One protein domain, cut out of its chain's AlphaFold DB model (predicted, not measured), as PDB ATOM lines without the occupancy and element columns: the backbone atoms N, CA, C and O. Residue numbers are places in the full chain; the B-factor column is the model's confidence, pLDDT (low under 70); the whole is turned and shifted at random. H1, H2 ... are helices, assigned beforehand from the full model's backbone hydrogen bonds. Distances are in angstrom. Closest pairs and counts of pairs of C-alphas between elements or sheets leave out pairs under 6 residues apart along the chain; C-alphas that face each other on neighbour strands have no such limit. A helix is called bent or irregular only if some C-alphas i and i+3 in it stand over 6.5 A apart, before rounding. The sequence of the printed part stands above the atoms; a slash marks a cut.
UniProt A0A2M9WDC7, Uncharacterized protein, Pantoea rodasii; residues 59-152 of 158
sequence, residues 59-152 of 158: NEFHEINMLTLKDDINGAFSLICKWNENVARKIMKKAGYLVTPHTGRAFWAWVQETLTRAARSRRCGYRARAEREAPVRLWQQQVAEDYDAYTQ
ATOM      1  N   ASN A  59      55.226  -0.556 103.108       61.34
ATOM      2  CA  ASN A  59      54.036  -1.301 103.516       61.34
ATOM      3  C   ASN A  59      52.708  -0.614 103.174       61.34
ATOM      4  O   ASN A  59      51.751  -1.282 102.807       61.34
ATOM      5  N   GLU A  60      52.638   0.710 103.255       63.38
ATOM      6  CA  GLU A  60      51.355   1.424 103.217       63.38
ATOM      7  C   GLU A  60      50.776   1.483 101.790       63.38
ATOM      8  O   GLU A  60      49.569   1.477 101.572       63.38
ATOM      9  N   PHE A  61      51.634   1.450 100.767       65.38
ATOM     10  CA  PHE A  61      51.168   1.300  99.387       65.38
ATOM     11  C   PHE A  61      50.742  -0.141  99.058       65.38
ATOM     12  O   PHE A  61      49.814  -0.362  98.277       65.38
ATOM     13  N   HIS A  62      51.410  -1.136  99.651       65.19
ATOM     14  CA  HIS A  62      50.941  -2.518  99.584       65.19
ATOM     15  C   HIS A  62      49.558  -2.636 100.239       65.19
ATOM     16  O   HIS A  62      48.671  -3.266  99.675       65.19
ATOM     17  N   GLU A  63      49.344  -1.925 101.344       70.81
ATOM     18  CA  GLU A  63      48.057  -1.803 102.021       70.81
ATOM     19  C   GLU A  63      46.989  -1.145 101.132       70.81
ATOM     20  O   GLU A  63      45.921  -1.724 100.968       70.81
ATOM     21  N   ILE A  64      47.285  -0.035 100.437       72.00
ATOM     22  CA  ILE A  64      46.362   0.572  99.450       72.00
ATOM     23  C   ILE A  64      45.972  -0.429  98.358       72.00
ATOM     24  O   ILE A  64      44.794  -0.547  98.022       72.00
ATOM     25  N   ASN A  65      46.933  -1.172  97.802       69.25
ATOM     26  CA  ASN A  65      46.635  -2.192  96.794       69.25
ATOM     27  C   ASN A  65      45.796  -3.342  97.368       69.25
ATOM     28  O   ASN A  65      44.889  -3.817  96.691       69.25
ATOM     29  N   MET A  66      46.065  -3.774  98.602       71.38
ATOM     30  CA  MET A  66      45.276  -4.804  99.282       71.38
ATOM     31  C   MET A  66      43.847  -4.330  99.566       71.38
ATOM     32  O   MET A  66      42.912  -5.096  99.355       71.38
ATOM     33  N   LEU A  67      43.659  -3.074  99.978       68.88
ATOM     34  CA  LEU A  67      42.342  -2.456 100.173       68.88
ATOM     35  C   LEU A  67      41.593  -2.318  98.842       68.88
ATOM     36  O   LEU A  67      40.425  -2.672  98.754       68.88
ATOM     37  N   THR A  68      42.298  -1.937  97.775       65.25
ATOM     38  CA  THR A  68      41.753  -1.863  96.410       65.25
ATOM     39  C   THR A  68      41.315  -3.245  95.897       65.25
ATOM     40  O   THR A  68      40.292  -3.357  95.231       65.25
ATOM     41  N   LEU A  69      42.048  -4.317  96.225       64.38
ATOM     42  CA  LEU A  69      41.667  -5.701  95.898       64.38
ATOM     43  C   LEU A  69      40.486  -6.215  96.733       64.38
ATOM     44  O   LEU A  69      39.733  -7.064  96.261       64.38
ATOM     45  N   LYS A  70      40.338  -5.710  97.960       68.25
ATOM     46  CA  LYS A  70      39.218  -6.003  98.866       68.25
ATOM     47  C   LYS A  70      37.977  -5.138  98.605       68.25
ATOM     48  O   LYS A  70      37.002  -5.291  99.328       68.25
ATOM     49  N   ASP A  71      38.016  -4.269  97.590       66.62
ATOM     50  CA  ASP A  71      36.969  -3.290  97.252       66.62
ATOM     51  C   ASP A  71      36.721  -2.214  98.335       66.62
ATOM     52  O   ASP A  71      35.722  -1.499  98.318       66.62
ATOM     53  N   ASP A  72      37.666  -2.032  99.265       73.25
ATOM     54  CA  ASP A  72      37.629  -0.966 100.272       73.25
ATOM     55  C   ASP A  72      38.288   0.317  99.736       73.25
ATOM     56  O   ASP A  72      39.401   0.714 100.101       73.25
ATOM     57  N   ILE A  73      37.586   0.961  98.800       73.25
ATOM     58  CA  ILE A  73      38.042   2.177  98.109       73.25
ATOM     59  C   ILE A  73      38.135   3.361  99.084       73.25
ATOM     60  O   ILE A  73      39.055   4.175  98.987       73.25
ATOM     61  N   ASN A  74      37.218   3.444 100.051       74.88
ATOM     62  CA  ASN A  74      37.190   4.520 101.042       74.88
ATOM     63  C   ASN A  74      38.366   4.412 102.019       74.88
ATOM     64  O   ASN A  74      38.983   5.431 102.341       74.88
ATOM     65  N   GLY A  75      38.722   3.196 102.441       74.56
ATOM     66  CA  GLY A  75      39.926   2.931 103.223       74.56
ATOM     67  C   GLY A  75      41.195   3.284 102.448       74.56
ATOM     68  O   GLY A  75      42.039   4.028 102.950       74.56
ATOM     69  N   ALA A  76      41.296   2.843 101.189       71.88
ATOM     70  CA  ALA A  76      42.424   3.157 100.309       71.88
ATOM     71  C   ALA A  76      42.595   4.674 100.084       71.88
ATOM     72  O   ALA A  76      43.712   5.196 100.143       71.88
ATOM     73  N   PHE A  77      41.488   5.395  99.877       70.69
ATOM     74  CA  PHE A  77      41.498   6.843  99.680       70.69
ATOM     75  C   PHE A  77      41.817   7.607 100.975       70.69
ATOM     76  O   PHE A  77      42.580   8.570 100.975       70.69
ATOM     77  N   SER A  78      41.307   7.141 102.114       76.06
ATOM     78  CA  SER A  78      41.631   7.721 103.424       76.06
ATOM     79  C   SER A  78      43.107   7.549 103.783       76.06
ATOM     80  O   SER A  78      43.671   8.379 104.492       76.06
ATOM     81  N   LEU A  79      43.751   6.490 103.287       72.56
ATOM     82  CA  LEU A  79      45.171   6.231 103.507       72.56
ATOM     83  C   LEU A  79      46.054   7.115 102.614       72.56
ATOM     84  O   LEU A  79      47.012   7.704 103.107       72.56
ATOM     85  N   ILE A  80      45.692   7.289 101.336       72.56
ATOM     86  CA  ILE A  80      46.457   8.134 100.401       72.56
ATOM     87  C   ILE A  80      46.304   9.637 100.690       72.56
ATOM     88  O   ILE A  80      47.259  10.390 100.505       72.56
ATOM     89  N   CYS A  81      45.148  10.073 101.201       72.75
ATOM     90  CA  CYS A  81      44.891  11.470 101.577       72.75
ATOM     91  C   CYS A  81      45.657  11.932 102.826       72.75
ATOM     92  O   CYS A  81      45.759  13.132 103.065       72.75
ATOM     93  N   LYS A  82      46.227  11.011 103.618       77.94
ATOM     94  CA  LYS A  82      47.134  11.360 104.729       77.94
ATOM     95  C   LYS A  82      48.492  11.866 104.241       77.94
ATOM     96  O   LYS A  82      49.260  12.414 105.029       77.94
ATOM     97  N   TRP A  83      48.811  11.670 102.964       75.31
ATOM     98  CA  TRP A  83      50.089  12.057 102.389       75.31
ATOM     99  C   TRP A  83      49.991  13.347 101.589       75.31
ATOM    100  O   TRP A  83      48.954  13.692 101.026       75.31
ATOM    101  N   ASN A  84      51.121  14.047 101.485       79.69
ATOM    102  CA  ASN A  84      51.215  15.172 100.570       79.69
ATOM    103  C   ASN A  84      51.182  14.694  99.107       79.69
ATOM    104  O   ASN A  84      51.548  13.563  98.772       79.69
ATOM    105  N   GLU A  85      50.777  15.596  98.222       81.00
ATOM    106  CA  GLU A  85      50.624  15.347  96.790       81.00
ATOM    107  C   GLU A  85      51.892  14.775  96.132       81.00
ATOM    108  O   GLU A  85      51.825  13.857  95.317       81.00
ATOM    109  N   ASN A  86      53.071  15.258  96.530       79.44
ATOM    110  CA  ASN A  86      54.350  14.807  95.981       79.44
ATOM    111  C   ASN A  86      54.666  13.353  96.356       79.44
ATOM    112  O   ASN A  86      55.175  12.588  95.533       79.44
ATOM    113  N   VAL A  87      54.352  12.959  97.588       77.19
ATOM    114  CA  VAL A  87      54.483  11.583  98.074       77.19
ATOM    115  C   VAL A  87      53.474  10.690  97.356       77.19
ATOM    116  O   VAL A  87      53.869   9.662  96.804       77.19
ATOM    117  N   ALA A  88      52.217  11.123  97.238       79.88
ATOM    118  CA  ALA A  88      51.190  10.397  96.497       79.88
ATOM    119  C   ALA A  88      51.581  10.185  95.021       79.88
ATOM    120  O   ALA A  88      51.483   9.069  94.514       79.88
ATOM    121  N   ARG A  89      52.134  11.197  94.333       82.12
ATOM    122  CA  ARG A  89      52.664  11.042  92.964       82.12
ATOM    123  C   ARG A  89      53.771  10.007  92.877       82.12
ATOM    124  O   ARG A  89      53.747   9.161  91.985       82.12
ATOM    125  N   LYS A  90      54.758  10.066  93.775       82.12
ATOM    126  CA  LYS A  90      55.873   9.104  93.787       82.12
ATOM    127  C   LYS A  90      55.356   7.680  93.964       82.12
ATOM    128  O   LYS A  90      55.817   6.769  93.279       82.12
ATOM    129  N   ILE A  91      54.367   7.511  94.831       76.69
ATOM    130  CA  ILE A  91      53.746   6.223  95.117       76.69
ATOM    131  C   ILE A  91      52.952   5.714  93.910       76.69
ATOM    132  O   ILE A  91      53.169   4.583  93.479       76.69
ATOM    133  N   MET A  92      52.142   6.563  93.276       78.88
ATOM    134  CA  MET A  92      51.407   6.217  92.054       78.88
ATOM    135  C   MET A  92      52.341   5.915  90.868       78.88
ATOM    136  O   MET A  92      52.074   5.005  90.086       78.88
ATOM    137  N   LYS A  93      53.484   6.602  90.755       82.69
ATOM    138  CA  LYS A  93      54.511   6.299  89.743       82.69
ATOM    139  C   LYS A  93      55.174   4.949  90.015       82.69
ATOM    140  O   LYS A  93      55.352   4.150  89.099       82.69
ATOM    141  N   LYS A  94      55.505   4.668  91.278       75.12
ATOM    142  CA  LYS A  94      56.079   3.382  91.706       75.12
ATOM    143  C   LYS A  94      55.110   2.222  91.478       75.12
ATOM    144  O   LYS A  94      55.543   1.135  91.107       75.12
ATOM    145  N   ALA A  95      53.816   2.480  91.623       68.12
ATOM    146  CA  ALA A  95      52.753   1.548  91.292       68.12
ATOM    147  C   ALA A  95      52.696   1.172  89.809       68.12
ATOM    148  O   ALA A  95      52.033   0.203  89.482       68.12
ATOM    149  N   GLY A  96      53.335   1.925  88.909       71.69
ATOM    150  CA  GLY A  96      53.216   1.717  87.465       71.69
ATOM    151  C   GLY A  96      52.058   2.473  86.810       71.69
ATOM    152  O   GLY A  96      51.783   2.248  85.631       71.69
ATOM    153  N   TYR A  97      51.396   3.388  87.529       78.44
ATOM    154  CA  TYR A  97      50.410   4.288  86.934       78.44
ATOM    155  C   TYR A  97      51.093   5.483  86.252       78.44
ATOM    156  O   TYR A  97      52.128   5.981  86.704       78.44
ATOM    157  N   LEU A  98      50.491   5.970  85.162       77.88
ATOM    158  CA  LEU A  98      50.901   7.221  84.520       77.88
ATOM    159  C   LEU A  98      50.320   8.389  85.307       77.88
ATOM    160  O   LEU A  98      49.133   8.683  85.211       77.88
ATOM    161  N   VAL A  99      51.167   9.016  86.112       79.50
ATOM    162  CA  VAL A  99      50.781  10.127  86.979       79.50
ATOM    163  C   VAL A  99      50.533  11.382  86.149       79.50
ATOM    164  O   VAL A  99      51.342  11.723  85.287       79.50
ATOM    165  N   THR A 100      49.432  12.083  86.423       79.62
ATOM    166  CA  THR A 100      49.114  13.345  85.737       79.62
ATOM    167  C   THR A 100      50.098  14.449  86.140       79.62
ATOM    168  O   THR A 100      50.639  14.409  87.247       79.62
ATOM    169  N   PRO A 101      50.326  15.462  85.291       78.06
ATOM    170  CA  PRO A 101      51.070  16.660  85.679       78.06
ATOM    171  C   PRO A 101      50.217  17.652  86.493       78.06
ATOM    172  O   PRO A 101      50.753  18.600  87.057       78.06
ATOM    173  N   HIS A 102      48.895  17.456  86.565       78.62
ATOM    174  CA  HIS A 102      47.969  18.369  87.240       78.62
ATOM    175  C   HIS A 102      48.122  18.298  88.753       78.62
ATOM    176  O   HIS A 102      48.368  17.214  89.277       78.62
ATOM    177  N   THR A 103      47.930  19.422  89.444       81.38
ATOM    178  CA  THR A 103      48.102  19.587  90.896       81.38
ATOM    179  C   THR A 103      46.780  19.844  91.625       81.38
ATOM    180  O   THR A 103      45.739  20.091  91.007       81.38
ATOM    181  N   GLY A 104      46.791  19.737  92.952       82.44
ATOM    182  CA  GLY A 104      45.658  20.047  93.816       82.44
ATOM    183  C   GLY A 104      44.447  19.142  93.585       82.44
ATOM    184  O   GLY A 104      44.552  17.920  93.488       82.44
ATOM    185  N   ARG A 105      43.252  19.736  93.500       81.19
ATOM    186  CA  ARG A 105      41.984  18.990  93.415       81.19
ATOM    187  C   ARG A 105      41.903  18.078  92.186       81.19
ATOM    188  O   ARG A 105      41.338  16.992  92.276       81.19
ATOM    189  N   ALA A 106      42.500  18.488  91.067       80.19
ATOM    190  CA  ALA A 106      42.549  17.689  89.844       80.19
ATOM    191  C   ALA A 106      43.421  16.433  90.007       80.19
ATOM    192  O   ALA A 106      43.076  15.368  89.497       80.19
ATOM    193  N   PHE A 107      44.520  16.534  90.764       83.62
ATOM    194  CA  PHE A 107      45.334  15.376  91.119       83.62
ATOM    195  C   PHE A 107      44.538  14.378  91.964       83.62
ATOM    196  O   PHE A 107      44.483  13.199  91.627       83.62
ATOM    197  N   TRP A 108      43.883  14.847  93.027       82.94
ATOM    198  CA  TRP A 108      43.135  13.970  93.932       82.94
ATOM    199  C   TRP A 108      41.916  13.326  93.270       82.94
ATOM    200  O   TRP A 108      41.659  12.146  93.499       82.94
ATOM    201  N   ALA A 109      41.224  14.047  92.382       83.25
ATOM    202  CA  ALA A 109      40.163  13.476  91.557       83.25
ATOM    203  C   ALA A 109      40.697  12.355  90.650       83.25
ATOM    204  O   ALA A 109      40.098  11.283  90.572       83.25
ATOM    205  N   TRP A 110      41.863  12.558  90.026       86.31
ATOM    206  CA  TRP A 110      42.516  11.513  89.239       86.31
ATOM    207  C   TRP A 110      42.929  10.306  90.090       86.31
ATOM    208  O   TRP A 110      42.743   9.169  89.656       86.31
ATOM    209  N   VAL A 111      43.470  10.523  91.293       84.06
ATOM    210  CA  VAL A 111      43.835   9.436  92.216       84.06
ATOM    211  C   VAL A 111      42.602   8.609  92.576       84.06
ATOM    212  O   VAL A 111      42.639   7.384  92.461       84.06
ATOM    213  N   GLN A 112      41.509   9.269  92.962       83.00
ATOM    214  CA  GLN A 112      40.253   8.612  93.321       83.00
ATOM    215  C   GLN A 112      39.699   7.783  92.157       83.00
ATOM    216  O   GLN A 112      39.365   6.613  92.337       83.00
ATOM    217  N   GLU A 113      39.651   8.358  90.953       83.06
ATOM    218  CA  GLU A 113      39.179   7.671  89.746       83.06
ATOM    219  C   GLU A 113      40.080   6.483  89.387       83.06
ATOM    220  O   GLU A 113      39.599   5.392  89.080       83.06
ATOM    221  N   THR A 114      41.400   6.654  89.490       82.31
ATOM    222  CA  THR A 114      42.371   5.595  89.191       82.31
ATOM    223  C   THR A 114      42.219   4.417  90.147       82.31
ATOM    224  O   THR A 114      42.182   3.273  89.694       82.31
ATOM    225  N   LEU A 115      42.088   4.676  91.451       78.88
ATOM    226  CA  LEU A 115      41.870   3.631  92.455       78.88
ATOM    227  C   LEU A 115      40.503   2.959  92.287       78.88
ATOM    228  O   LEU A 115      40.418   1.735  92.326       78.88
ATOM    229  N   THR A 116      39.451   3.731  92.011       79.19
ATOM    230  CA  THR A 116      38.099   3.199  91.761       79.19
ATOM    231  C   THR A 116      38.080   2.288  90.535       79.19
ATOM    232  O   THR A 116      37.535   1.183  90.566       79.19
ATOM    233  N   ARG A 117      38.726   2.709  89.444       78.06
ATOM    234  CA  ARG A 117      38.856   1.909  88.222       78.06
ATOM    235  C   ARG A 117      39.693   0.651  88.450       78.06
ATOM    236  O   ARG A 117      39.347  -0.410  87.923       78.06
ATOM    237  N   ALA A 118      40.770   0.758  89.227       72.88
ATOM    238  CA  ALA A 118      41.625  -0.360  89.615       72.88
ATOM    239  C   ALA A 118      40.860  -1.404  90.451       72.88
ATOM    240  O   ALA A 118      40.906  -2.591  90.117       72.88
ATOM    241  N   ALA A 119      40.089  -0.965  91.454       71.25
ATOM    242  CA  ALA A 119      39.235  -1.815  92.289       71.25
ATOM    243  C   ALA A 119      38.180  -2.553  91.455       71.25
ATOM    244  O   ALA A 119      38.133  -3.784  91.458       71.25
ATOM    245  N   ARG A 120      37.425  -1.821  90.623       73.94
ATOM    246  CA  ARG A 120      36.416  -2.398  89.714       73.94
ATOM    247  C   ARG A 120      36.999  -3.420  88.748       73.94
ATOM    248  O   ARG A 120      36.387  -4.446  88.474       73.94
ATOM    249  N   SER A 121      38.198  -3.150  88.238       68.12
ATOM    250  CA  SER A 121      38.892  -4.069  87.333       68.12
ATOM    251  C   SER A 121      39.555  -5.236  88.074       68.12
ATOM    252  O   SER A 121      40.091  -6.129  87.420       68.12
ATOM    253  N   ARG A 122      39.586  -5.214  89.418       67.06
ATOM    254  CA  ARG A 122      40.415  -6.082  90.273       67.06
ATOM    255  C   ARG A 122      41.872  -6.139  89.791       67.06
ATOM    256  O   ARG A 122      42.521  -7.187  89.818       67.06
ATOM    257  N   ARG A 123      42.383  -5.010  89.288       65.06
ATOM    258  CA  ARG A 123      43.746  -4.864  88.757       65.06
ATOM    259  C   ARG A 123      44.505  -3.867  89.613       65.06
ATOM    260  O   ARG A 123      44.061  -2.741  89.780       65.06
ATOM    261  N   CYS A 124      45.674  -4.262  90.103       68.06
ATOM    262  CA  CYS A 124      46.605  -3.349  90.757       68.06
ATOM    263  C   CYS A 124      47.650  -2.828  89.757       68.06
ATOM    264  O   CYS A 124      47.896  -3.438  88.712       68.06
ATOM    265  N   GLY A 125      48.305  -1.716  90.093       65.50
ATOM    266  CA  GLY A 125      49.271  -1.064  89.205       65.50
ATOM    267  C   GLY A 125      50.446  -1.967  88.802       65.50
ATOM    268  O   GLY A 125      50.904  -1.902  87.662       65.50
ATOM    269  N   TYR A 126      50.870  -2.888  89.678       62.34
ATOM    270  CA  TYR A 126      51.900  -3.880  89.347       62.34
ATOM    271  C   TYR A 126      51.502  -4.749  88.154       62.34
ATOM    272  O   TYR A 126      52.322  -4.996  87.273       62.34
ATOM    273  N   ARG A 127      50.234  -5.166  88.093       61.34
ATOM    274  CA  ARG A 127      49.707  -5.956  86.980       61.34
ATOM    275  C   ARG A 127      49.638  -5.125  85.701       61.34
ATOM    276  O   ARG A 127      50.066  -5.600  84.660       61.34
ATOM    277  N   ALA A 128      49.208  -3.866  85.789       62.41
ATOM    278  CA  ALA A 128      49.200  -2.953  84.642       62.41
ATOM    279  C   ALA A 128      50.613  -2.684  84.089       62.41
ATOM    280  O   ALA A 128      50.800  -2.578  82.878       62.41
ATOM    281  N   ARG A 129      51.622  -2.603  84.961       62.81
ATOM    282  CA  ARG A 129      53.026  -2.476  84.556       62.81
ATOM    283  C   ARG A 129      53.555  -3.756  83.916       62.81
ATOM    284  O   ARG A 129      54.152  -3.685  82.849       62.81
ATOM    285  N   ALA A 130      53.304  -4.907  84.535       60.38
ATOM    286  CA  ALA A 130      53.700  -6.200  83.987       60.38
ATOM    287  C   ALA A 130      53.057  -6.456  82.612       60.38
ATOM    288  O   ALA A 130      53.737  -6.920  81.705       60.38
ATOM    289  N   GLU A 131      51.788  -6.080  82.426       63.25
ATOM    290  CA  GLU A 131      51.080  -6.156  81.141       63.25
ATOM    291  C   GLU A 131      51.706  -5.238  80.074       63.25
ATOM    292  O   GLU A 131      51.770  -5.611  78.908       63.25
ATOM    293  N   ARG A 132      52.228  -4.063  80.455       63.78
ATOM    294  CA  ARG A 132      52.954  -3.168  79.532       63.78
ATOM    295  C   ARG A 132      54.354  -3.654  79.175       63.78
ATOM    296  O   ARG A 132      54.838  -3.346  78.095       63.78
ATOM    297  N   GLU A 133      55.009  -4.371  80.081       58.94
ATOM    298  CA  GLU A 133      56.335  -4.957  79.861       58.94
ATOM    299  C   GLU A 133      56.256  -6.337  79.172       58.94
ATOM    300  O   GLU A 133      57.252  -6.819  78.637       58.94
ATOM    301  N   ALA A 134      55.074  -6.963  79.132       60.28
ATOM    302  CA  ALA A 134      54.842  -8.268  78.511       60.28
ATOM    303  C   ALA A 134      55.220  -8.355  77.015       60.28
ATOM    304  O   ALA A 134      55.819  -9.364  76.641       60.28
ATOM    305  N   PRO A 135      54.975  -7.336  76.162       59.78
ATOM    306  CA  PRO A 135      55.396  -7.381  74.764       59.78
ATOM    307  C   PRO A 135      56.912  -7.535  74.624       59.78
ATOM    308  O   PRO A 135      57.376  -8.303  73.792       59.78
ATOM    309  N   VAL A 136      57.699  -6.869  75.477       60.03
ATOM    310  CA  VAL A 136      59.170  -6.922  75.416       60.03
ATOM    311  C   VAL A 136      59.691  -8.319  75.754       60.03
ATOM    312  O   VAL A 136      60.635  -8.789  75.127       60.03
ATOM    313  N   ARG A 137      59.048  -9.012  76.702       59.56
ATOM    314  CA  ARG A 137      59.421 -10.385  77.079       59.56
ATOM    315  C   ARG A 137      59.127 -11.387  75.967       59.56
ATOM    316  O   ARG A 137      59.953 -12.254  75.716       59.56
ATOM    317  N   LEU A 138      57.994 -11.226  75.279       62.06
ATOM    318  CA  LEU A 138      57.633 -12.063  74.133       62.06
ATOM    319  C   LEU A 138      58.623 -11.890  72.974       62.06
ATOM    320  O   LEU A 138      59.057 -12.878  72.399       62.06
ATOM    321  N   TRP A 139      59.052 -10.658  72.688       65.81
ATOM    322  CA  TRP A 139      60.076 -10.398  71.670       65.81
ATOM    323  C   TRP A 139      61.438 -11.004  72.019       65.81
ATOM    324  O   TRP A 139      62.087 -11.583  71.157       65.81
ATOM    325  N   GLN A 140      61.876 -10.898  73.275       65.12
ATOM    326  CA  GLN A 140      63.143 -11.499  73.711       65.12
ATOM    327  C   GLN A 140      63.115 -13.024  73.628       65.12
ATOM    328  O   GLN A 140      64.109 -13.632  73.244       65.12
ATOM    329  N   GLN A 141      61.975 -13.625  73.965       71.00
ATOM    330  CA  GLN A 141      61.779 -15.062  73.863       71.00
ATOM    331  C   GLN A 141      61.772 -15.522  72.397       71.00
ATOM    332  O   GLN A 141      62.492 -16.455  72.063       71.00
ATOM    333  N   GLN A 142      61.074 -14.801  71.514       73.50
ATOM    334  CA  GLN A 142      61.057 -15.087  70.076       73.50
ATOM    335  C   GLN A 142      62.460 -15.012  69.452       73.50
ATOM    336  O   GLN A 142      62.847 -15.889  68.694       73.50
ATOM    337  N   VAL A 143      63.258 -14.000  69.811       77.50
ATOM    338  CA  VAL A 143      64.636 -13.848  69.305       77.50
ATOM    339  C   VAL A 143      65.555 -14.970  69.798       77.50
ATOM    340  O   VAL A 143      66.436 -15.402  69.057       77.50
ATOM    341  N   ALA A 144      65.368 -15.443  71.034       74.00
ATOM    342  CA  ALA A 144      66.123 -16.579  71.559       74.00
ATOM    343  C   ALA A 144      65.758 -17.881  70.828       74.00
ATOM    344  O   ALA A 144      66.648 -18.623  70.422       74.00
ATOM    345  N   GLU A 145      64.464 -18.110  70.594       80.00
ATOM    346  CA  GLU A 145      63.961 -19.262  69.839       80.00
ATOM    347  C   GLU A 145      64.463 -19.249  68.380       80.00
ATOM    348  O   GLU A 145      64.929 -20.274  67.879       80.00
ATOM    349  N   ASP A 146      64.464 -18.084  67.724       80.62
ATOM    350  CA  ASP A 146      64.981 -17.918  66.359       80.62
ATOM    351  C   ASP A 146      66.502 -18.154  66.282       80.62
ATOM    352  O   ASP A 146      67.004 -18.746  65.322       80.62
ATOM    353  N   TYR A 147      67.256 -17.723  67.300       81.31
ATOM    354  CA  TYR A 147      68.702 -17.941  67.377       81.31
ATOM    355  C   TYR A 147      69.059 -19.415  67.613       81.31
ATOM    356  O   TYR A 147      69.974 -19.943  66.972       81.31
ATOM    357  N   ASP A 148      68.321 -20.104  68.484       83.81
ATOM    358  CA  ASP A 148      68.491 -21.540  68.717       83.81
ATOM    359  C   ASP A 148      68.162 -22.346  67.454       83.81
ATOM    360  O   ASP A 148      68.913 -23.253  67.086       83.81
ATOM    361  N   ALA A 149      67.093 -21.980  66.737       83.12
ATOM    362  CA  ALA A 149      66.723 -22.602  65.467       83.12
ATOM    363  C   ALA A 149      67.799 -22.398  64.385       83.12
ATOM    364  O   ALA A 149      68.185 -23.350  63.703       83.12
ATOM    365  N   TYR A 150      68.340 -21.181  64.263       82.12
ATOM    366  CA  TYR A 150      69.456 -20.887  63.359       82.12
ATOM    367  C   TYR A 150      70.706 -21.711  63.702       82.12
ATOM    368  O   TYR A 150      71.346 -22.281  62.817       82.12
ATOM    369  N   THR A 151      71.031 -21.819  64.991       85.00
ATOM    370  CA  THR A 151      72.191 -22.580  65.472       85.00
ATOM    371  C   THR A 151      72.045 -24.071  65.170       85.00
ATOM    372  O   THR A 151      73.003 -24.692  64.713       85.00
ATOM    373  N   GLN A 152      70.845 -24.633  65.347       84.06
ATOM    374  CA  GLN A 152      70.542 -26.021  64.982       84.06
ATOM    375  C   GLN A 152      70.600 -26.256  63.465       84.06
ATOM    376  O   GLN A 152      71.118 -27.276  63.024       84.06
TER     377      GLN A 152
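This is residues 59 to 152 of the 158 residues of an uncharacterized protein of Pantoea rodasii (UniProt A0A2M9WDC7). A small compact head of four short helices bears one long helical arm that sticks out from it. In the head, H1 and H2 form a helical hairpin that packs on the later part of H4, with H3 beside them; H5 leaves the head and bends, and its residues 133 to 152 stand free. The printed part has 94 residues with five named helices, H1 to H5 in chain order, and no named strand: the class is all helix. The whole is loose, with a radius of gyration of the C-alphas of 17.7 A and spans of 59 by 29 by 22 A, the arm making the length.

H1, residues 59 to 69, begins at C-alpha 59 (54.036, -1.301, 103.516). H2 is residues 73 to 80 and H3 residues 85 to 94. H4, residues 105 to 120, is 22.4 A long. H5, residues 125 to 152, was assigned as one helix by its hydrogen bonds but is bent: C-alphas 132 and 135 are 6.8 A apart. Its arms are H5a, residues 125 to 132, and H5b, residues 135 to 152, 25.9 A long and ending at C-alpha 152 (70.542, -26.021, 64.982).

H1 and H2 touch, closest at the C-alphas of Ile 64 and Ala 76, 4.8 A, at a shallow tilt of 17 degrees, opposite ways. H4 touches H1 with residues 115 to 119 alone, closest at the C-alphas of Thr 68 and Ala 119, 4.8 A. H4 touches H2 with residues 112 to 119 alone, closest at the C-alphas of Ile 73 and Thr 116, 6.4 A. H3 touches no helix; H3 and H5a are near each other. H5a and H5b stand at a steep tilt of 42 degrees. In H1, H2, H3, H4, H5a and H5b every O i to N i+4 pair is within hydrogen-bond range.

The C-alphas farthest apart, of Arg 105 and Gln 152, are 60.4 A apart. The printed part has no cut and no long link. Mean pLDDT of the printed part is 73.5; among the residues under 70 are 121 to 140.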